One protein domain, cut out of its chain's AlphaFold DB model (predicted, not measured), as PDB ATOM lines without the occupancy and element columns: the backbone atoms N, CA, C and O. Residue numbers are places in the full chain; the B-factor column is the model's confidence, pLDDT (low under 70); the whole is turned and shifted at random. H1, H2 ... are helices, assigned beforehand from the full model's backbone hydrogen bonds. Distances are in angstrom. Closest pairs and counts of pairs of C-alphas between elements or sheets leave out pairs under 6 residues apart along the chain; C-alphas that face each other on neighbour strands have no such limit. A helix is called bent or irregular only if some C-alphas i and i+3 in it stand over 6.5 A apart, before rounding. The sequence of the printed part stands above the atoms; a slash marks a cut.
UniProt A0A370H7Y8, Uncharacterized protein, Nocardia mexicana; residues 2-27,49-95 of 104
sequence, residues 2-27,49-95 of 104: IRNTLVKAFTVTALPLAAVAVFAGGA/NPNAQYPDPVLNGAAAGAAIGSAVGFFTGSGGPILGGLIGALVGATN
ATOM      1  N   ILE A   2      70.570 110.651 110.056       67.06
ATOM      2  CA  ILE A   2      69.799 109.767 109.149       67.06
ATOM      3  C   ILE A   2      69.238 110.467 107.893       67.06
ATOM      4  O   ILE A   2      69.331 109.928 106.794       67.06
ATOM      5  N   ARG A   3      68.728 111.701 108.021       71.00
ATOM      6  CA  ARG A   3      68.166 112.462 106.890       71.00
ATOM      7  C   ARG A   3      69.193 112.753 105.789       71.00
ATOM      8  O   ARG A   3      68.855 112.715 104.616       71.00
ATOM      9  N   ASN A   4      70.450 113.006 106.157       69.00
ATOM     10  CA  ASN A   4      71.508 113.318 105.192       69.00
ATOM     11  C   ASN A   4      71.990 112.060 104.452       69.00
ATOM     12  O   ASN A   4      72.350 112.122 103.280       69.00
ATOM     13  N   THR A   5      71.955 110.913 105.131       74.88
ATOM     14  CA  THR A   5      72.286 109.610 104.548       74.88
ATOM     15  C   THR A   5      71.213 109.152 103.561       74.88
ATOM     16  O   THR A   5      71.553 108.696 102.476       74.88
ATOM     17  N   LEU A   6      69.930 109.344 103.893       73.50
ATOM     18  CA  LEU A   6      68.805 109.052 102.995       73.50
ATOM     19  C   LEU A   6      68.827 109.925 101.738       73.50
ATOM     20  O   LEU A   6      68.670 109.406 100.638       73.50
ATOM     21  N   VAL A   7      69.085 111.228 101.889       74.69
ATOM     22  CA  VAL A   7      69.219 112.140 100.743       74.69
ATOM     23  C   VAL A   7      70.390 111.713  99.861       74.69
ATOM     24  O   VAL A   7      70.196 111.543  98.667       74.69
ATOM     25  N   LYS A   8      71.570 111.431 100.431       64.94
ATOM     26  CA  LYS A   8      72.717 110.938  99.652       64.94
ATOM     27  C   LYS A   8      72.421 109.631  98.921       64.94
ATOM     28  O   LYS A   8      72.743 109.531  97.745       64.94
ATOM     29  N   ALA A   9      71.814 108.651  99.587       69.81
ATOM     30  CA  ALA A   9      71.485 107.369  98.966       69.81
ATOM     31  C   ALA A   9      70.502 107.542  97.798       69.81
ATOM     32  O   ALA A   9      70.684 106.944  96.739       69.81
ATOM     33  N   PHE A  10      69.505 108.413  97.964       75.56
ATOM     34  CA  PHE A  10      68.541 108.718  96.914       75.56
ATOM     35  C   PHE A  10      69.181 109.488  95.754       75.56
ATOM     36  O   PHE A  10      68.957 109.154  94.599       75.56
ATOM     37  N   THR A  11      70.040 110.474  96.023       72.94
ATOM     38  CA  THR A  11      70.740 111.217  94.964       72.94
ATOM     39  C   THR A  11      71.714 110.324  94.194       72.94
ATOM     40  O   THR A  11      71.759 110.391  92.972       72.94
ATOM     41  N   VAL A  12      72.451 109.443  94.877       71.88
ATOM     42  CA  VAL A  12      73.403 108.509  94.247       71.88
ATOM     43  C   VAL A  12      72.702 107.470  93.366       71.88
ATOM     44  O   VAL A  12      73.314 106.971  92.432       71.88
ATOM     45  N   THR A  13      71.430 107.160  93.616       67.31
ATOM     46  CA  THR A  13      70.667 106.184  92.819       67.31
ATOM     47  C   THR A  13      69.810 106.840  91.738       67.31
ATOM     48  O   THR A  13      69.803 106.378  90.599       67.31
ATOM     49  N   ALA A  14      69.131 107.944  92.048       67.38
ATOM     50  CA  ALA A  14      68.228 108.618  91.118       67.38
ATOM     51  C   ALA A  14      68.963 109.460  90.063       67.38
ATOM     52  O   ALA A  14      68.516 109.532  88.921       67.38
ATOM     53  N   LEU A  15      70.094 110.086  90.420       64.94
ATOM     54  CA  LEU A  15      70.823 110.964  89.501       64.94
ATOM     55  C   LEU A  15      71.451 110.194  88.324       64.94
ATOM     56  O   LEU A  15      71.284 110.646  87.189       64.94
ATOM     57  N   PRO A  16      72.092 109.022  88.522       64.12
ATOM     58  CA  PRO A  16      72.574 108.215  87.404       64.12
ATOM     59  C   PRO A  16      71.433 107.666  86.545       64.12
ATOM     60  O   PRO A  16      71.554 107.680  85.326       64.12
ATOM     61  N   LEU A  17      70.308 107.248  87.145       60.84
ATOM     62  CA  LEU A  17      69.136 106.787  86.386       60.84
ATOM     63  C   LEU A  17      68.573 107.888  85.476       60.84
ATOM     64  O   LEU A  17      68.272 107.637  84.312       60.84
ATOM     65  N   ALA A  18      68.465 109.117  85.990       63.09
ATOM     66  CA  ALA A  18      68.017 110.266  85.209       63.09
ATOM     67  C   ALA A  18      69.017 110.628  84.097       63.09
ATOM     68  O   ALA A  18      68.607 110.918  82.977       63.09
ATOM     69  N   ALA A  19      70.322 110.560  84.376       57.16
ATOM     70  CA  ALA A  19      71.359 110.793  83.372       57.16
ATOM     71  C   ALA A  19      71.326 109.740  82.253       57.16
ATOM     72  O   ALA A  19      71.439 110.100  81.086       57.16
ATOM     73  N   VAL A  20      71.103 108.462  82.588       58.22
ATOM     74  CA  VAL A  20      70.911 107.387  81.603       58.22
ATOM     75  C   VAL A  20      69.679 107.659  80.748       58.22
ATOM     76  O   VAL A  20      69.781 107.592  79.532       58.22
ATOM     77  N   ALA A  21      68.545 108.040  81.338       57.75
ATOM     78  CA  ALA A  21      67.332 108.334  80.573       57.75
ATOM     79  C   ALA A  21      67.505 109.522  79.602       57.75
ATOM     80  O   ALA A  21      66.998 109.482  78.484       57.75
ATOM     81  N   VAL A  22      68.245 110.561  80.004       56.78
ATOM     82  CA  VAL A  22      68.493 111.749  79.167       56.78
ATOM     83  C   VAL A  22      69.551 111.482  78.092       56.78
ATOM     84  O   VAL A  22      69.410 111.957  76.969       56.78
ATOM     85  N   PHE A  23      70.600 110.719  78.403       48.16
ATOM     86  CA  PHE A  23      71.704 110.467  77.474       48.16
ATOM     87  C   PHE A  23      71.419 109.302  76.512       48.16
ATOM     88  O   PHE A  23      71.787 109.372  75.342       48.16
ATOM     89  N   ALA A  24      70.689 108.271  76.953       48.69
ATOM     90  CA  ALA A  24      70.237 107.178  76.087       48.69
ATOM     91  C   ALA A  24      69.206 107.647  75.047       48.69
ATOM     92  O   ALA A  24      69.163 107.097  73.953       48.69
ATOM     93  N   GLY A  25      68.442 108.707  75.339       36.91
ATOM     94  CA  GLY A  25      67.543 109.341  74.368       36.91
ATOM     95  C   GLY A  25      68.254 110.047  73.202       36.91
ATOM     96  O   GLY A  25      67.594 110.400  72.231       36.91
ATOM     97  N   GLY A  26      69.575 110.259  73.279       35.94
ATOM     98  CA  GLY A  26      70.375 110.894  72.221       35.94
ATOM     99  C   GLY A  26      71.304 109.946  71.454       35.94
ATOM    100  O   GLY A  26      71.875 110.351  70.446       35.94
ATOM    101  N   ALA A  27      71.459 108.698  71.905       42.66
ATOM    102  CA  ALA A  27      72.346 107.700  71.303       42.66
ATOM    103  C   ALA A  27      71.580 106.714  70.403       42.66
ATOM    104  O   ALA A  27      71.857 105.517  70.397       42.66
ATOM    105  N   ASN A  49      74.061  96.126  64.148       70.38
ATOM    106  CA  ASN A  49      74.587  96.124  62.781       70.38
ATOM    107  C   ASN A  49      75.549  94.927  62.563       70.38
ATOM    108  O   ASN A  49      76.534  94.814  63.293       70.38
ATOM    109  N   PRO A  50      75.334  94.075  61.540       68.19
ATOM    110  CA  PRO A  50      76.205  92.931  61.253       68.19
ATOM    111  C   PRO A  50      77.660  93.310  60.946       68.19
ATOM    112  O   PRO A  50      78.559  92.489  61.098       68.19
ATOM    113  N   ASN A  51      77.895  94.549  60.510       71.38
ATOM    114  CA  ASN A  51      79.227  95.089  60.229       71.38
ATOM    115  C   ASN A  51      79.842  95.827  61.434       71.38
ATOM    116  O   ASN A  51      80.879  96.473  61.286       71.38
ATOM    117  N   ALA A  52      79.195  95.802  62.605       69.25
ATOM    118  CA  ALA A  52      79.722  96.419  63.818       69.25
ATOM    119  C   ALA A  52      80.905  95.628  64.393       69.25
ATOM    120  O   ALA A  52      81.081  94.440  64.128       69.25
ATOM    121  N   GLN A  53      81.685  96.288  65.255       74.81
ATOM    122  CA  GLN A  53      82.782  95.646  65.985       74.81
ATOM    123  C   GLN A  53      82.276  94.518  66.906       74.81
ATOM    124  O   GLN A  53      82.962  93.513  67.087       74.81
ATOM    125  N   TYR A  54      81.064  94.673  67.455       77.81
ATOM    126  CA  TYR A  54      80.354  93.659  68.235       77.81
ATOM    127  C   TYR A  54      78.959  93.427  67.631       77.81
ATOM    128  O   TYR A  54      78.023  94.154  67.958       77.81
ATOM    129  N   PRO A  55      78.804  92.440  66.730       73.94
ATOM    130  CA  PRO A  55      77.517  92.144  66.102       73.94
ATOM    131  C   PRO A  55      76.569  91.332  67.001       73.94
ATOM    132  O   PRO A  55      75.389  91.234  66.680       73.94
ATOM    133  N   ASP A  56      77.059  90.773  68.116       82.50
ATOM    134  CA  ASP A  56      76.253  90.086  69.134       82.50
ATOM    135  C   ASP A  56      75.682  91.108  70.147       82.50
ATOM    136  O   ASP A  56      76.474  91.825  70.778       82.50
ATOM    137  N   PRO A  57      74.352  91.163  70.362       80.00
ATOM    138  CA  PRO A  57      73.718  92.100  71.293       80.00
ATOM    139  C   PRO A  57      74.218  91.992  72.741       80.00
ATOM    140  O   PRO A  57      74.323  93.007  73.432       80.00
ATOM    141  N   VAL A  58      74.570  90.792  73.212       86.56
ATOM    142  CA  VAL A  58      75.100  90.547  74.565       86.56
ATOM    143  C   VAL A  58      76.491  91.148  74.699       86.56
ATOM    144  O   VAL A  58      76.771  91.854  75.667       86.56
ATOM    145  N   LEU A  59      77.370  90.902  73.727       85.12
ATOM    146  CA  LEU A  59      78.742  91.421  73.756       85.12
ATOM    147  C   LEU A  59      78.782  92.930  73.514       85.12
ATOM    148  O   LEU A  59      79.527  93.640  74.188       85.12
ATOM    149  N   ASN A  60      77.950  93.426  72.601       84.62
ATOM    150  CA  ASN A  60      77.804  94.851  72.339       84.62
ATOM    151  C   ASN A  60      77.247  95.584  73.569       84.62
ATOM    152  O   ASN A  60      77.785  96.611  73.987       84.62
ATOM    153  N   GLY A  61      76.233  95.003  74.215       83.62
ATOM    154  CA  GLY A  61      75.679  95.502  75.467       83.62
ATOM    155  C   GLY A  61      76.701  95.479  76.590       83.62
ATOM    156  O   GLY A  61      76.840  96.469  77.304       83.62
ATOM    157  N   ALA A  62      77.484  94.408  76.713       84.38
ATOM    158  CA  ALA A  62      78.563  94.322  77.690       84.38
ATOM    159  C   ALA A  62      79.627  95.403  77.472       84.38
ATOM    160  O   ALA A  62      80.058  96.039  78.432       84.38
ATOM    161  N   ALA A  63      80.031  95.645  76.224       82.12
ATOM    162  CA  ALA A  63      81.020  96.662  75.886       82.12
ATOM    163  C   ALA A  63      80.502  98.077  76.187       82.12
ATOM    164  O   ALA A  63      81.170  98.840  76.889       82.12
ATOM    165  N   ALA A  64      79.288  98.408  75.738       83.06
ATOM    166  CA  ALA A  64      78.650  99.692  76.021       83.06
ATOM    167  C   ALA A  64      78.433  99.896  77.531       83.06
ATOM    168  O   ALA A  64      78.783 100.933  78.097       83.06
ATOM    169  N   GLY A  65      77.914  98.871  78.206       81.75
ATOM    170  CA  GLY A  65      77.677  98.869  79.643       81.75
ATOM    171  C   GLY A  65      78.966  99.013  80.445       81.75
ATOM    172  O   GLY A  65      79.002  99.779  81.407       81.75
ATOM    173  N   ALA A  66      80.048  98.347  80.043       81.06
ATOM    174  CA  ALA A  66      81.349  98.476  80.690       81.06
ATOM    175  C   ALA A  66      81.964  99.857  80.455       81.06
ATOM    176  O   ALA A  66      82.541 100.422  81.382       81.06
ATOM    177  N   ALA A  67      81.800 100.439  79.264       81.19
ATOM    178  CA  ALA A  67      82.259 101.795  78.973       81.19
ATOM    179  C   ALA A  67      81.543 102.823  79.865       81.19
ATOM    180  O   ALA A  67      82.199 103.580  80.584       81.19
ATOM    181  N   ILE A  68      80.208 102.784  79.923       79.31
ATOM    182  CA  ILE A  68      79.406 103.659  80.796       79.31
ATOM    183  C   ILE A  68      79.739 103.399  82.270       79.31
ATOM    184  O   ILE A  68      79.993 104.324  83.044       79.31
ATOM    185  N   GLY A  69      79.798 102.127  82.657       75.75
ATOM    186  CA  GLY A  69      80.149 101.693  84.001       75.75
ATOM    187  C   GLY A  69      81.550 102.131  84.416       75.75
ATOM    188  O   GLY A  69      81.758 102.468  85.577       75.75
ATOM    189  N   SER A  70      82.505 102.189  83.489       73.38
ATOM    190  CA  SER A  70      83.860 102.674  83.754       73.38
ATOM    191  C   SER A  70      83.902 104.177  83.975       73.38
ATOM    192  O   SER A  70      84.545 104.617  84.926       73.38
ATOM    193  N   ALA A  71      83.144 104.949  83.193       74.31
ATOM    194  CA  ALA A  71      83.020 106.385  83.394       74.31
ATOM    195  C   ALA A  71      82.461 106.680  84.793       74.31
ATOM    196  O   ALA A  71      83.059 107.436  85.547       74.31
ATOM    197  N   VAL A  72      81.375 106.012  85.199       68.50
ATOM    198  CA  VAL A  72      80.752 106.212  86.524       68.50
ATOM    199  C   VAL A  72      81.590 105.616  87.667       68.50
ATOM    200  O   VAL A  72      81.721 106.210  88.741       68.50
ATOM    201  N   GLY A  73      82.176 104.439  87.452       64.12
ATOM    202  CA  GLY A  73      83.015 103.735  88.422       64.12
ATOM    203  C   GLY A  73      84.302 104.490  88.739       64.12
ATOM    204  O   GLY A  73      84.696 104.550  89.901       64.12
ATOM    205  N   PHE A  74      84.895 105.153  87.742       59.19
ATOM    206  CA  PHE A  74      86.062 106.020  87.908       59.19
ATOM    207  C   PHE A  74      85.790 107.177  88.879       59.19
ATOM    208  O   PHE A  74      86.600 107.436  89.765       59.19
ATOM    209  N   PHE A  75      84.620 107.823  88.791       58.31
ATOM    210  CA  PHE A  75      84.254 108.920  89.700       58.31
ATOM    211  C   PHE A  75      83.883 108.457  91.113       58.31
ATOM    212  O   PHE A  75      83.981 109.234  92.060       58.31
ATOM    213  N   THR A  76      83.440 107.209  91.265       64.94
ATOM    214  CA  THR A  76      82.960 106.672  92.549       64.94
ATOM    215  C   THR A  76      83.956 105.734  93.239       64.94
ATOM    216  O   THR A  76      83.708 105.323  94.370       64.94
ATOM    217  N   GLY A  77      85.077 105.399  92.589       57.19
ATOM    218  CA  GLY A  77      86.073 104.440  93.085       57.19
ATOM    219  C   GLY A  77      85.555 102.999  93.181       57.19
ATOM    220  O   GLY A  77      86.112 102.192  93.921       57.19
ATOM    221  N   SER A  78      84.471 102.676  92.473       60.16
ATOM    222  CA  SER A  78      83.806 101.371  92.524       60.16
ATOM    223  C   SER A  78      84.087 100.544  91.264       60.16
ATOM    224  O   SER A  78      84.479 101.087  90.231       60.16
ATOM    225  N   GLY A  79      83.859  99.224  91.328       69.31
ATOM    226  CA  GLY A  79      83.974  98.270  90.209       69.31
ATOM    227  C   GLY A  79      82.941  98.466  89.086       69.31
ATOM    228  O   GLY A  79      82.434  97.493  88.527       69.31
ATOM    229  N   GLY A  80      82.617  99.719  88.764       75.38
ATOM    230  CA  GLY A  80      81.636 100.138  87.774       75.38
ATOM    231  C   GLY A  80      81.801  99.516  86.385       75.38
ATOM    232  O   GLY A  80      80.773  99.145  85.829       75.38
ATOM    233  N   PRO A  81      83.015  99.298  85.828       76.94
ATOM    234  CA  PRO A  81      83.147  98.621  84.535       76.94
ATOM    235  C   PRO A  81      82.572  97.198  84.545       76.94
ATOM    236  O   PRO A  81      81.919  96.790  83.591       76.94
ATOM    237  N   ILE A  82      82.773  96.448  85.635       81.31
ATOM    238  CA  ILE A  82      82.311  95.057  85.746       81.31
ATOM    239  C   ILE A  82      80.789  95.024  85.890       81.31
ATOM    240  O   ILE A  82      80.114  94.297  85.167       81.31
ATOM    241  N   LEU A  83      80.239  95.836  86.798       78.38
ATOM    242  CA  LEU A  83      78.790  95.897  87.009       78.38
ATOM    243  C   LEU A  83      78.062  96.454  85.784       78.38
ATOM    244  O   LEU A  83      77.051  95.896  85.372       78.38
ATOM    245  N   GLY A  84      78.597  97.511  85.176       80.62
ATOM    246  CA  GLY A  84      78.057  98.080  83.948       80.62
ATOM    247  C   GLY A  84      78.082  97.078  82.799       80.62
ATOM    248  O   GLY A  84      77.074  96.921  82.117       80.62
ATOM    249  N   GLY A  85      79.183  96.339  82.630       81.56
ATOM    250  CA  GLY A  85      79.289  95.295  81.610       81.56
ATOM    251  C   GLY A  85      78.316  94.140  81.833       81.56
ATOM    252  O   GLY A  85      77.662  93.703  80.893       81.56
ATOM    253  N   LEU A  86      78.143  93.684  83.076       82.06
ATOM    254  CA  LEU A  86      77.162  92.642  83.403       82.06
ATOM    255  C   LEU A  86      75.724  93.091  83.129       82.06
ATOM    256  O   LEU A  86      74.950  92.333  82.554       82.06
ATOM    257  N   ILE A  87      75.369  94.321  83.515       82.81
ATOM    258  CA  ILE A  87      74.037  94.883  83.252       82.81
ATOM    259  C   ILE A  87      73.815  95.006  81.744       82.81
ATOM    260  O   ILE A  87      72.780  94.578  81.243       82.81
ATOM    261  N   GLY A  88      74.798  95.533  81.015       82.75
ATOM    262  CA  GLY A  88      74.731  95.665  79.566       82.75
ATOM    263  C   GLY A  88      74.593  94.322  78.843       82.75
ATOM    264  O   GLY A  88      73.770  94.203  77.940       82.75
ATOM    265  N   ALA A  89      75.314  93.289  79.288       83.00
ATOM    266  CA  ALA A  89      75.180  91.927  78.772       83.00
ATOM    267  C   ALA A  89      73.780  91.349  79.030       83.00
ATOM    268  O   ALA A  89      73.176  90.746  78.146       83.00
ATOM    269  N   LEU A  90      73.245  91.554  80.238       83.44
ATOM    270  CA  LEU A  90      71.922  91.064  80.621       83.44
ATOM    271  C   LEU A  90      70.815  91.736  79.799       83.44
ATOM    272  O   LEU A  90      69.874  91.070  79.368       83.44
ATOM    273  N   VAL A  91      70.937  93.042  79.558       82.12
ATOM    274  CA  VAL A  91      70.024  93.785  78.683       82.12
ATOM    275  C   VAL A  91      70.138  93.269  77.251       82.12
ATOM    276  O   VAL A  91      69.114  92.948  76.668       82.12
ATOM    277  N   GLY A  92      71.347  93.051  76.725       83.44
ATOM    278  CA  GLY A  92      71.528  92.444  75.401       83.44
ATOM    279  C   GLY A  92      70.957  91.035  75.264       83.44
ATOM    280  O   GLY A  92      70.482  90.676  74.196       83.44
ATOM    281  N   ALA A  93      70.926  90.253  76.344       81.56
ATOM    282  CA  ALA A  93      70.344  88.912  76.331       81.56
ATOM    283  C   ALA A  93      68.808  88.903  76.435       81.56
ATOM    284  O   ALA A  93      68.168  87.963  75.971       81.56
ATOM    285  N   THR A  94      68.213  89.901  77.095       82.25
ATOM    286  CA  THR A  94      66.775  89.906  77.441       82.25
ATOM    287  C   THR A  94      65.951  90.901  76.635       82.25
ATOM    288  O   THR A  94      64.755  90.690  76.446       82.25
ATOM    289  N   ASN A  95      66.571  91.983  76.175       80.12
ATOM    290  CA  ASN A  95      65.972  93.020  75.351       80.12
ATOM    291  C   ASN A  95      67.035  93.583  74.383       80.12
ATOM    292  O   ASN A  95      67.611  94.648  74.618       80.12
TER     293      ASN A  95
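Overview. This is residues 2 to 27 and 49 to 95 of the 104 residues of an uncharacterized protein of Nocardia mexicana (UniProt A0A370H7Y8). What shape do these coordinates make? A long single helix, H1, runs past a short helical hairpin, H2 and H3, without touching it, and residues 2 to 11 and 21 to 27, at the two ends of the H1 stretch, stick out free of the rest. What is it built of? The printed part has 73 residues, with three named helices in the order H1, H2, H3 and no named strand; its class is all helix. How compact is it? The whole is loose, with a radius of gyration of the C-alphas of 14.3 A, and it is a rod in outline, spanning 51 by 24 by 20 A.

Arrangement. Does the first helix, H1, residues 2 to 24, touch another? H1 touches no helix. It is only just apart from H2, residues 57 to 76, with the closest C-alphas 8.5 A from each other, and it is apart from H3, residues 80 to 94. How do H2 and H3 stand to each other? They are a helical hairpin and touch, with 68 pairs of C-alphas within 8 A; their closest C-alphas, those of Ala 66 and Gly 85, are 3.9 A apart. They run opposite ways at a shallow tilt of 27 degrees, with centres 7.4 A apart. What do the backbones show? Every O i to N i+4 pair is within hydrogen-bond range in H3, against 17 of 19 in H1 and 15 of 16 in H2.

Along the chain. Where does H1 run? It begins at C-alpha 2, at (69.799, 109.767, 109.149), and ends at C-alpha 24, at (70.237, 107.178, 76.087), 33.2 A on. It is neither bent nor irregular, but only just: C-alphas 13 and 16 are 6.1 A apart. Where are H2 and H3? H2, from Pro 57 to Thr 76, is 27.4 A long and has a kink of 27 degrees near residue 69. A tight link of 3 residues joins it to H3, which is 20.8 A long and ends at C-alpha 94, at (66.775, 89.906, 77.441).

Size, cuts and confidence. How far does it reach? The two C-alphas farthest apart in the domain, those of Ile 2 and Asn 51, are 51.9 A from each other. Without the stretches that stand free, the body of 56 residues spans 36 by 18 by 15 A. Where is the cut? Residues 28 to 48, in the link from H1 to H2, are not printed, and C-alphas 27 and 49 across the cut are 14.5 A apart. How confident is the model? The mean pLDDT of the printed part is 71.5, and 29 residues are under 70, among them 13 to 27 and 72 to 79.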